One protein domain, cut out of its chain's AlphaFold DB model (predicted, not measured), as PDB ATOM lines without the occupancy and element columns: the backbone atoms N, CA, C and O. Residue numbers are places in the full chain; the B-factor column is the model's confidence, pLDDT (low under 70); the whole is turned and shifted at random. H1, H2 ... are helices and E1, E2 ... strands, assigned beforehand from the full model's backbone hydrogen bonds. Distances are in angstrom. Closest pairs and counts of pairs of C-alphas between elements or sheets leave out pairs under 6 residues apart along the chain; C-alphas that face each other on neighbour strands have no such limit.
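Overview. This is residues 3 to 70 of the 87 residues of an uncharacterized protein of Treponema phagedenis (UniProt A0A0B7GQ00). What would one see first? A long helix, H1, and a short strand, E1, with the first printed residues beside it, make one loose layer, and two shorter helices, H2 and H3, make a second layer over one side of it. H2 meets H1 at residues 17 to 21, while H3 lies near Tyr 28 of H1, so that the two short helices stand at different places along the long one. What is it made of, and how large is it? The printed part has 68 residues, with three named helices and one named strand in the order H1, E1, H2, H3, and its class is mostly helix. It is compact and rounded, with a radius of gyration of the C-alphas of 11.3 A and spans of 28 by 27 by 22 A.

Along the chain. What comes first along the printed part? Residues 3 to 13 come before H1, starting with C-alpha 3 at (176.880, 158.628, 99.451). H1 is residues 14 to 29, 22.4 A long, and begins with C-alpha 14 at (197.550, 159.421, 95.157). What follows it? E1 is residues 34 to 36, 6.6 A long. H2 is residues 42 to 49, 10.5 A long, and H3 is residues 56 to 64, 12.5 A long, ending with C-alpha 64 at (176.255, 144.873, 90.575).

Arrangement. What pairs with E1? It pairs with no named strand, but residues 35 to 36 of E1 pair in parallel with residues 3 to 4. How do the helices stand? H1 touches H2 with residues 17 to 21 alone, the closest C-alphas being those of Ile 17 and Ile 49, 5.9 A apart, and they run opposite ways at a steep tilt of 69 degrees, only just short of about perpendicular. H2 and H3 only just touch, with 3 pairs of C-alphas within 8 A, the closest being Cys 46 and Met 57 at 6.3 A, and they run opposite ways at a steep tilt of 47 degrees. H1 and H3 are close but not clearly touching, with C-alphas 28 and 60 at 7.7 A, and run the same way at a shallow tilt of 30 degrees. What stays apart, and how do the backbones run? E1 is apart from H2 and from H3. In H1, H2 and H3 every O i to N i+4 pair is within hydrogen-bond range.

Size, cuts and confidence. How far does it reach? The two C-alphas farthest apart are those of Gly 15 and Phe 70, 28.8 A. Are there cuts or long links? The printed part has no cut; the links from H1 to E1 and from E1 to H2 are tight, and that from H2 to H3 is short. Where is confidence low? The mean pLDDT of the printed part is 86.5, and residues 51 to 54 are under 70.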
ATOM      1  N   VAL A   3     176.902 157.761 100.637       96.38
ATOM      2  CA  VAL A   3     176.880 158.628  99.451       96.38
ATOM      3  C   VAL A   3     178.140 159.482  99.472       96.38
ATOM      4  O   VAL A   3     178.454 160.080 100.501       96.38
ATOM      5  N   ILE A   4     178.871 159.507  98.362       93.81
ATOM      6  CA  ILE A   4     180.061 160.339  98.185       93.81
ATOM      7  C   ILE A   4     179.761 161.310  97.049       93.81
ATOM      8  O   ILE A   4     179.573 160.881  95.913       93.81
ATOM      9  N   ASP A   5     179.694 162.594  97.380       93.00
ATOM     10  CA  ASP A   5     179.404 163.674  96.438       93.00
ATOM     11  C   ASP A   5     180.688 164.382  95.978       93.00
ATOM     12  O   ASP A   5     181.750 164.239  96.592       93.00
ATOM     13  N   GLU A   6     180.580 165.132  94.882       91.25
ATOM     14  CA  GLU A   6     181.643 165.935  94.272       91.25
ATOM     15  C   GLU A   6     182.956 165.156  94.056       91.25
ATOM     16  O   GLU A   6     184.064 165.670  94.258       91.25
ATOM     17  N   ILE A   7     182.850 163.892  93.628       88.81
ATOM     18  CA  ILE A   7     184.005 162.994  93.458       88.81
ATOM     19  C   ILE A   7     185.031 163.500  92.424       88.81
ATOM     20  O   ILE A   7     186.172 163.032  92.417       88.81
ATOM     21  N   ASP A   8     184.654 164.460  91.589       85.56
ATOM     22  CA  ASP A   8     185.447 165.051  90.512       85.56
ATOM     23  C   ASP A   8     186.086 166.410  90.860       85.56
ATOM     24  O   ASP A   8     187.013 166.837  90.172       85.56
ATOM     25  N   LYS A   9     185.659 167.089  91.937       80.19
ATOM     26  CA  LYS A   9     186.067 168.485  92.209       80.19
ATOM     27  C   LYS A   9     187.389 168.660  92.950       80.19
ATOM     28  O   LYS A   9     187.905 169.774  93.041       80.19
ATOM     29  N   VAL A  10     187.943 167.590  93.511       70.56
ATOM     30  CA  VAL A  10     189.149 167.652  94.349       70.56
ATOM     31  C   VAL A  10     190.346 167.115  93.574       70.56
ATOM     32  O   VAL A  10     190.226 166.115  92.871       70.56
ATOM     33  N   LYS A  11     191.523 167.746  93.735       76.38
ATOM     34  CA  LYS A  11     192.777 167.267  93.132       76.38
ATOM     35  C   LYS A  11     192.954 165.768  93.385       76.38
ATOM     36  O   LYS A  11     192.908 165.303  94.525       76.38
ATOM     37  N   ASN A  12     193.213 165.042  92.305       71.56
ATOM     38  CA  ASN A  12     193.521 163.619  92.322       71.56
ATOM     39  C   ASN A  12     194.928 163.397  92.876       71.56
ATOM     40  O   ASN A  12     195.893 163.237  92.135       71.56
ATOM     41  N   THR A  13     195.047 163.453  94.200       82.44
ATOM     42  CA  THR A  13     196.250 163.010  94.897       82.44
ATOM     43  C   THR A  13     196.220 161.493  95.029       82.44
ATOM     44  O   THR A  13     195.160 160.891  95.216       82.44
ATOM     45  N   GLU A  14     197.393 160.868  94.975       82.19
ATOM     46  CA  GLU A  14     197.550 159.421  95.157       82.19
ATOM     47  C   GLU A  14     196.903 158.934  96.465       82.19
ATOM     48  O   GLU A  14     196.183 157.935  96.486       82.19
ATOM     49  N   GLY A  15     197.058 159.706  97.549       85.88
ATOM     50  CA  GLY A  15     196.418 159.420  98.831       85.88
ATOM     51  C   GLY A  15     194.889 159.402  98.748       85.88
ATOM     52  O   GLY A  15     194.262 158.470  99.248       85.88
ATOM     53  N   ARG A  16     194.267 160.382  98.080       86.50
ATOM     54  CA  ARG A  16     192.802 160.445  97.926       86.50
ATOM     55  C   ARG A  16     192.271 159.231  97.171       86.50
ATOM     56  O   ARG A  16     191.295 158.620  97.603       86.50
ATOM     57  N   ILE A  17     192.919 158.884  96.062       86.00
ATOM     58  CA  ILE A  17     192.515 157.737  95.252       86.00
ATOM     59  C   ILE A  17     192.683 156.440  96.050       86.00
ATOM     60  O   ILE A  17     191.791 155.595  96.043       86.00
ATOM     61  N   THR A  18     193.774 156.311  96.808       87.06
ATOM     62  CA  THR A  18     194.018 155.163  97.692       87.06
ATOM     63  C   THR A  18     192.915 155.004  98.743       87.06
ATOM     64  O   THR A  18     192.391 153.901  98.935       87.06
ATOM     65  N   TRP A  19     192.502 156.097  99.389       89.62
ATOM     66  CA  TRP A  19     191.385 156.088 100.340       89.62
ATOM     67  C   TRP A  19     190.063 155.699  99.675       89.62
ATOM     68  O   TRP A  19     189.362 154.822 100.184       89.62
ATOM     69  N   LEU A  20     189.740 156.294  98.524       89.44
ATOM     70  CA  LEU A  20     188.508 155.995  97.794       89.44
ATOM     71  C   LEU A  20     188.454 154.522  97.366       89.44
ATOM     72  O   LEU A  20     187.465 153.842  97.633       89.44
ATOM     73  N   ASN A  21     189.545 153.992  96.807       87.94
ATOM     74  CA  ASN A  21     189.667 152.574  96.468       87.94
ATOM     75  C   ASN A  21     189.468 151.660  97.674       87.94
ATOM     76  O   ASN A  21     188.788 150.638  97.575       87.94
ATOM     77  N   THR A  22     190.039 152.029  98.821       90.12
ATOM     78  CA  THR A  22     189.905 151.258 100.061       90.12
ATOM     79  C   THR A  22     188.450 151.206 100.527       90.12
ATOM     80  O   THR A  22     187.956 150.129 100.865       90.12
ATOM     81  N   ILE A  23     187.744 152.342 100.498       91.75
ATOM     82  CA  ILE A  23     186.321 152.425 100.852       91.75
ATOM     83  C   ILE A  23     185.487 151.563  99.902       91.75
ATOM     84  O   ILE A  23     184.724 150.712 100.362       91.75
ATOM     85  N   LEU A  24     185.658 151.740  98.589       90.00
ATOM     86  CA  LEU A  24     184.906 151.000  97.575       90.00
ATOM     87  C   LEU A  24     185.138 149.491  97.686       90.00
ATOM     88  O   LEU A  24     184.183 148.721  97.643       90.00
ATOM     89  N   ARG A  25     186.387 149.065  97.900       89.44
ATOM     90  CA  ARG A  25     186.736 147.649  98.057       89.44
ATOM     91  C   ARG A  25     186.110 147.030  99.305       89.44
ATOM     92  O   ARG A  25     185.550 145.945  99.211       89.44
ATOM     93  N   ARG A  26     186.192 147.693 100.465       93.38
ATOM     94  CA  ARG A  26     185.579 147.176 101.706       93.38
ATOM     95  C   ARG A  26     184.070 147.038 101.562       93.38
ATOM     96  O   ARG A  26     183.515 145.999 101.889       93.38
ATOM     97  N   ARG A  27     183.421 148.065 101.011       92.94
ATOM     98  CA  ARG A  27     181.965 148.064 100.850       92.94
ATOM     99  C   ARG A  27     181.491 147.039  99.829       92.94
ATOM    100  O   ARG A  27     180.487 146.392 100.087       92.94
ATOM    101  N   TYR A  28     182.243 146.829  98.751       90.62
ATOM    102  CA  TYR A  28     182.004 145.725  97.823       90.62
ATOM    103  C   TYR A  28     182.085 144.360  98.527       90.62
ATOM    104  O   TYR A  28     181.138 143.586  98.468       90.62
ATOM    105  N   ASN A  29     183.167 144.101  99.270       91.62
ATOM    106  CA  ASN A  29     183.372 142.827  99.971       91.62
ATOM    107  C   ASN A  29     182.303 142.532 101.037       91.62
ATOM    108  O   ASN A  29     181.997 141.373 101.299       91.62
ATOM    109  N   GLU A  30     181.766 143.572 101.670       95.44
ATOM    110  CA  GLU A  30     180.726 143.467 102.699       95.44
ATOM    111  C   GLU A  30     179.305 143.601 102.121       95.44
ATOM    112  O   GLU A  30     178.336 143.649 102.878       95.44
ATOM    113  N   MET A  31     179.160 143.683 100.790       92.56
ATOM    114  CA  MET A  31     177.881 143.886 100.093       92.56
ATOM    115  C   MET A  31     177.100 145.111 100.598       92.56
ATOM    116  O   MET A  31     175.870 145.124 100.673       92.56
ATOM    117  N   LEU A  32     177.821 146.174 100.959       94.69
ATOM    118  CA  LEU A  32     177.247 147.401 101.483       94.69
ATOM    119  C   LEU A  32     177.078 148.452 100.372       94.69
ATOM    120  O   LEU A  32     178.056 148.825  99.725       94.69
ATOM    121  N   PRO A  33     175.885 149.055 100.208       93.75
ATOM    122  CA  PRO A  33     175.620 149.972  99.102       93.75
ATOM    123  C   PRO A  33     176.437 151.268  99.204       93.75
ATOM    124  O   PRO A  33     176.629 151.813 100.309       93.75
ATOM    125  N   VAL A  34     176.871 151.760  98.039       94.88
ATOM    126  CA  VAL A  34     177.562 153.040  97.820       94.88
ATOM    127  C   VAL A  34     176.946 153.756  96.627       94.88
ATOM    128  O   VAL A  34     176.724 153.135  95.592       94.88
ATOM    129  N   VAL A  35     176.731 155.061  96.762       94.94
ATOM    130  CA  VAL A  35     176.381 155.954  95.656       94.94
ATOM    131  C   VAL A  35     177.522 156.942  95.462       94.94
ATOM    132  O   VAL A  35     177.966 157.576  96.421       94.94
ATOM    133  N   LEU A  36     178.000 157.056  94.227       93.12
ATOM    134  CA  LEU A  36     178.996 158.040  93.826       93.12
ATOM    135  C   LEU A  36     178.307 159.097  92.968       93.12
ATOM    136  O   LEU A  36     177.616 158.753  92.012       93.12
ATOM    137  N   VAL A  37     178.490 160.364  93.325       94.38
ATOM    138  CA  VAL A  37     177.911 161.508  92.621       94.38
ATOM    139  C   VAL A  37     179.037 162.453  92.226       94.38
ATOM    140  O   VAL A  37     179.917 162.772  93.027       94.38
ATOM    141  N   GLY A  38     179.025 162.884  90.972       92.62
ATOM    142  CA  GLY A  38     179.980 163.855  90.467       92.62
ATOM    143  C   GLY A  38     179.690 164.253  89.036       92.62
ATOM    144  O   GLY A  38     178.922 163.605  88.327       92.62
ATOM    145  N   ASN A  39     180.342 165.326  88.617       91.75
ATOM    146  CA  ASN A  39     180.313 165.823  87.252       91.75
ATOM    147  C   ASN A  39     181.455 165.194  86.438       91.75
ATOM    148  O   ASN A  39     182.387 165.866  85.999       91.75
ATOM    149  N   ILE A  40     181.402 163.871  86.301       90.06
ATOM    150  CA  ILE A  40     182.410 163.068  85.613       90.06
ATOM    151  C   ILE A  40     181.748 161.865  84.951       90.06
ATOM    152  O   ILE A  40     180.859 161.239  85.530       90.06
ATOM    153  N   ASP A  41     182.178 161.535  83.738       89.88
ATOM    154  CA  ASP A  41     181.720 160.333  83.058       89.88
ATOM    155  C   ASP A  41     182.357 159.069  83.659       89.88
ATOM    156  O   ASP A  41     183.414 159.094  84.298       89.88
ATOM    157  N   LEU A  42     181.696 157.932  83.440       87.44
ATOM    158  CA  LEU A  42     182.127 156.648  83.987       87.44
ATOM    159  C   LEU A  42     183.545 156.263  83.547       87.44
ATOM    160  O   LEU A  42     184.309 155.734  84.352       87.44
ATOM    161  N   GLU A  43     183.898 156.504  82.284       87.69
ATOM    162  CA  GLU A  43     185.197 156.105  81.745       87.69
ATOM    163  C   GLU A  43     186.319 156.873  82.441       87.69
ATOM    164  O   GLU A  43     187.280 156.276  82.936       87.69
ATOM    165  N   ARG A  44     186.157 158.191  82.573       87.31
ATOM    166  CA  ARG A  44     187.120 159.040  83.262       87.31
ATOM    167  C   ARG A  44     187.209 158.719  84.750       87.31
ATOM    168  O   ARG A  44     188.307 158.735  85.309       87.31
ATOM    169  N   LEU A  45     186.086 158.399  85.389       87.12
ATOM    170  CA  LEU A  45     186.061 157.985  86.789       87.12
ATOM    171  C   LEU A  45     186.839 156.677  87.007       87.12
ATOM    172  O   LEU A  45     187.642 156.602  87.939       87.12
ATOM    173  N   CYS A  46     186.650 155.677  86.141       87.12
ATOM    174  CA  CYS A  46     187.418 154.430  86.179       87.12
ATOM    175  C   CYS A  46     188.916 154.696  85.992       87.12
ATOM    176  O   CYS A  46     189.706 154.250  86.815       87.12
ATOM    177  N   GLN A  47     189.314 155.515  85.011       84.56
ATOM    178  CA  GLN A  47     190.728 155.866  84.789       84.56
ATOM    179  C   GLN A  47     191.396 156.513  86.014       84.56
ATOM    180  O   GLN A  47     192.576 156.284  86.270       84.56
ATOM    181  N   ILE A  48     190.665 157.348  86.760       81.56
ATOM    182  CA  ILE A  48     191.194 158.002  87.967       81.56
ATOM    183  C   ILE A  48     191.369 156.996  89.103       81.56
ATOM    184  O   ILE A  48     192.329 157.087  89.864       81.56
ATOM    185  N   ILE A  49     190.416 156.081  89.256       80.19
ATOM    186  CA  ILE A  49     190.363 155.173  90.399       80.19
ATOM    187  C   ILE A  49     191.264 153.955  90.168       80.19
ATOM    188  O   ILE A  49     191.978 153.542  91.081       80.19
ATOM    189  N   ASP A  50     191.326 153.431  88.951       81.00
ATOM    190  CA  ASP A  50     192.122 152.261  88.589       81.00
ATOM    191  C   ASP A  50     193.580 152.639  88.229       81.00
ATOM    192  O   ASP A  50     194.100 152.262  87.178       81.00
ATOM    193  N   LEU A  51     194.267 153.357  89.136       65.44
ATOM    194  CA  LEU A  51     195.623 153.943  89.004       65.44
ATOM    195  C   LEU A  51     196.721 153.058  88.374       65.44
ATOM    196  O   LEU A  51     197.744 153.584  87.946       65.44
ATOM    197  N   HIS A  52     196.544 151.737  88.326       62.03
ATOM    198  CA  HIS A  52     197.546 150.775  87.852       62.03
ATOM    199  C   HIS A  52     197.095 149.963  86.625       62.03
ATOM    200  O   HIS A  52     197.572 148.848  86.425       62.03
ATOM    201  N   GLY A  53     196.174 150.489  85.810       59.28
ATOM    202  CA  GLY A  53     195.731 149.814  84.582       59.28
ATOM    203  C   GLY A  53     194.852 148.588  84.843       59.28
ATOM    204  O   GLY A  53     194.894 147.620  84.088       59.28
ATOM    205  N   GLY A  54     194.093 148.614  85.941       64.62
ATOM    206  CA  GLY A  54     193.086 147.601  86.246       64.62
ATOM    207  C   GLY A  54     191.705 147.987  85.717       64.62
ATOM    208  O   GLY A  54     191.456 149.137  85.389       64.62
ATOM    209  N   GLU A  55     190.786 147.025  85.699       78.06
ATOM    210  CA  GLU A  55     189.357 147.248  85.415       78.06
ATOM    211  C   GLU A  55     188.512 146.986  86.676       78.06
ATOM    212  O   GLU A  55     187.309 146.763  86.609       78.06
ATOM    213  N   ALA A  56     189.134 146.993  87.862       78.94
ATOM    214  CA  ALA A  56     188.522 146.485  89.087       78.94
ATOM    215  C   ALA A  56     187.267 147.263  89.491       78.94
ATOM    216  O   ALA A  56     186.306 146.671  89.982       78.94
ATOM    217  N   MET A  57     187.264 148.587  89.327       81.56
ATOM    218  CA  MET A  57     186.071 149.375  89.611       81.56
ATOM    219  C   MET A  57     185.007 149.182  88.524       81.56
ATOM    220  O   MET A  57     183.823 149.038  88.836       81.56
ATOM    221  N   ARG A  58     185.434 149.075  87.264       85.19
ATOM    222  CA  ARG A  58     184.545 148.833  86.128       85.19
ATOM    223  C   ARG A  58     183.843 147.477  86.193       85.19
ATOM    224  O   ARG A  58     182.646 147.408  85.929       85.19
ATOM    225  N   ASP A  59     184.552 146.429  86.580       87.25
ATOM    226  CA  ASP A  59     184.010 145.076  86.706       87.25
ATOM    227  C   ASP A  59     182.990 144.994  87.844       87.25
ATOM    228  O   ASP A  59     181.890 144.489  87.639       87.25
ATOM    229  N   ARG A  60     183.265 145.628  88.996       85.44
ATOM    230  CA  ARG A  60     182.279 145.744  90.091       85.44
ATOM    231  C   ARG A  60     180.997 146.448  89.642       85.44
ATOM    232  O   ARG A  60     179.905 146.053  90.046       85.44
ATOM    233  N   ILE A  61     181.119 147.494  88.818       87.44
ATOM    234  CA  ILE A  61     179.957 148.194  88.259       87.44
ATOM    235  C   ILE A  61     179.202 147.302  87.271       87.44
ATOM    236  O   ILE A  61     177.978 147.289  87.303       87.44
ATOM    237  N   LYS A  62     179.897 146.544  86.417       86.75
ATOM    238  CA  LYS A  62     179.249 145.609  85.485       86.75
ATOM    239  C   LYS A  62     178.506 144.482  86.207       86.75
ATOM    240  O   LYS A  62     177.458 144.066  85.730       86.75
ATOM    241  N   GLU A  63     179.042 143.993  87.323       87.44
ATOM    242  CA  GLU A  63     178.437 142.895  88.082       87.44
ATOM    243  C   GLU A  63     177.202 143.335  88.880       87.44
ATOM    244  O   GLU A  63     176.194 142.631  88.876       87.44
ATOM    245  N   LEU A  64     177.270 144.476  89.581       87.12
ATOM    246  CA  LEU A  64     176.255 144.873  90.575       87.12
ATOM    247  C   LEU A  64     175.895 146.370  90.559       87.12
ATOM    248  O   LEU A  64     175.100 146.826  91.384       87.12
ATOM    249  N   GLY A  65     176.502 147.161  89.679       87.62
ATOM    250  CA  GLY A  65     176.354 148.611  89.648       87.62
ATOM    251  C   GLY A  65     175.200 149.099  88.779       87.62
ATOM    252  O   GLY A  65     174.784 148.463  87.815       87.62
ATOM    253  N   ILE A  66     174.717 150.297  89.103       92.31
ATOM    254  CA  ILE A  66     173.794 151.065  88.267       92.31
ATOM    255  C   ILE A  66     174.462 152.402  87.969       92.31
ATOM    256  O   ILE A  66     174.949 153.074  88.879       92.31
ATOM    257  N   VAL A  67     174.470 152.785  86.695       92.69
ATOM    258  CA  VAL A  67     175.017 154.062  86.232       92.69
ATOM    259  C   VAL A  67     173.870 154.903  85.699       92.69
ATOM    260  O   VAL A  67     173.129 154.467  84.820       92.69
ATOM    261  N   VAL A  68     173.723 156.108  86.244       93.69
ATOM    262  CA  VAL A  68     172.685 157.062  85.850       93.69
ATOM    263  C   VAL A  68     173.363 158.331  85.360       93.69
ATOM    264  O   VAL A  68     174.031 159.014  86.132       93.69
ATOM    265  N   ASN A  69     173.181 158.641  84.078       93.12
ATOM    266  CA  ASN A  69     173.719 159.850  83.466       93.12
ATOM    267  C   ASN A  69     172.637 160.930  83.431       93.12
ATOM    268  O   ASN A  69     171.575 160.737  82.834       93.12
ATOM    269  N   PHE A  70     172.918 162.071  84.053       92.50
ATOM    270  CA  PHE A  70     172.023 163.223  84.075       92.50
ATOM    271  C   PHE A  70     172.444 164.232  83.004       92.50
ATOM    272  O   PHE A  70     173.335 165.045  83.223       92.50
TER     273      PHE A  70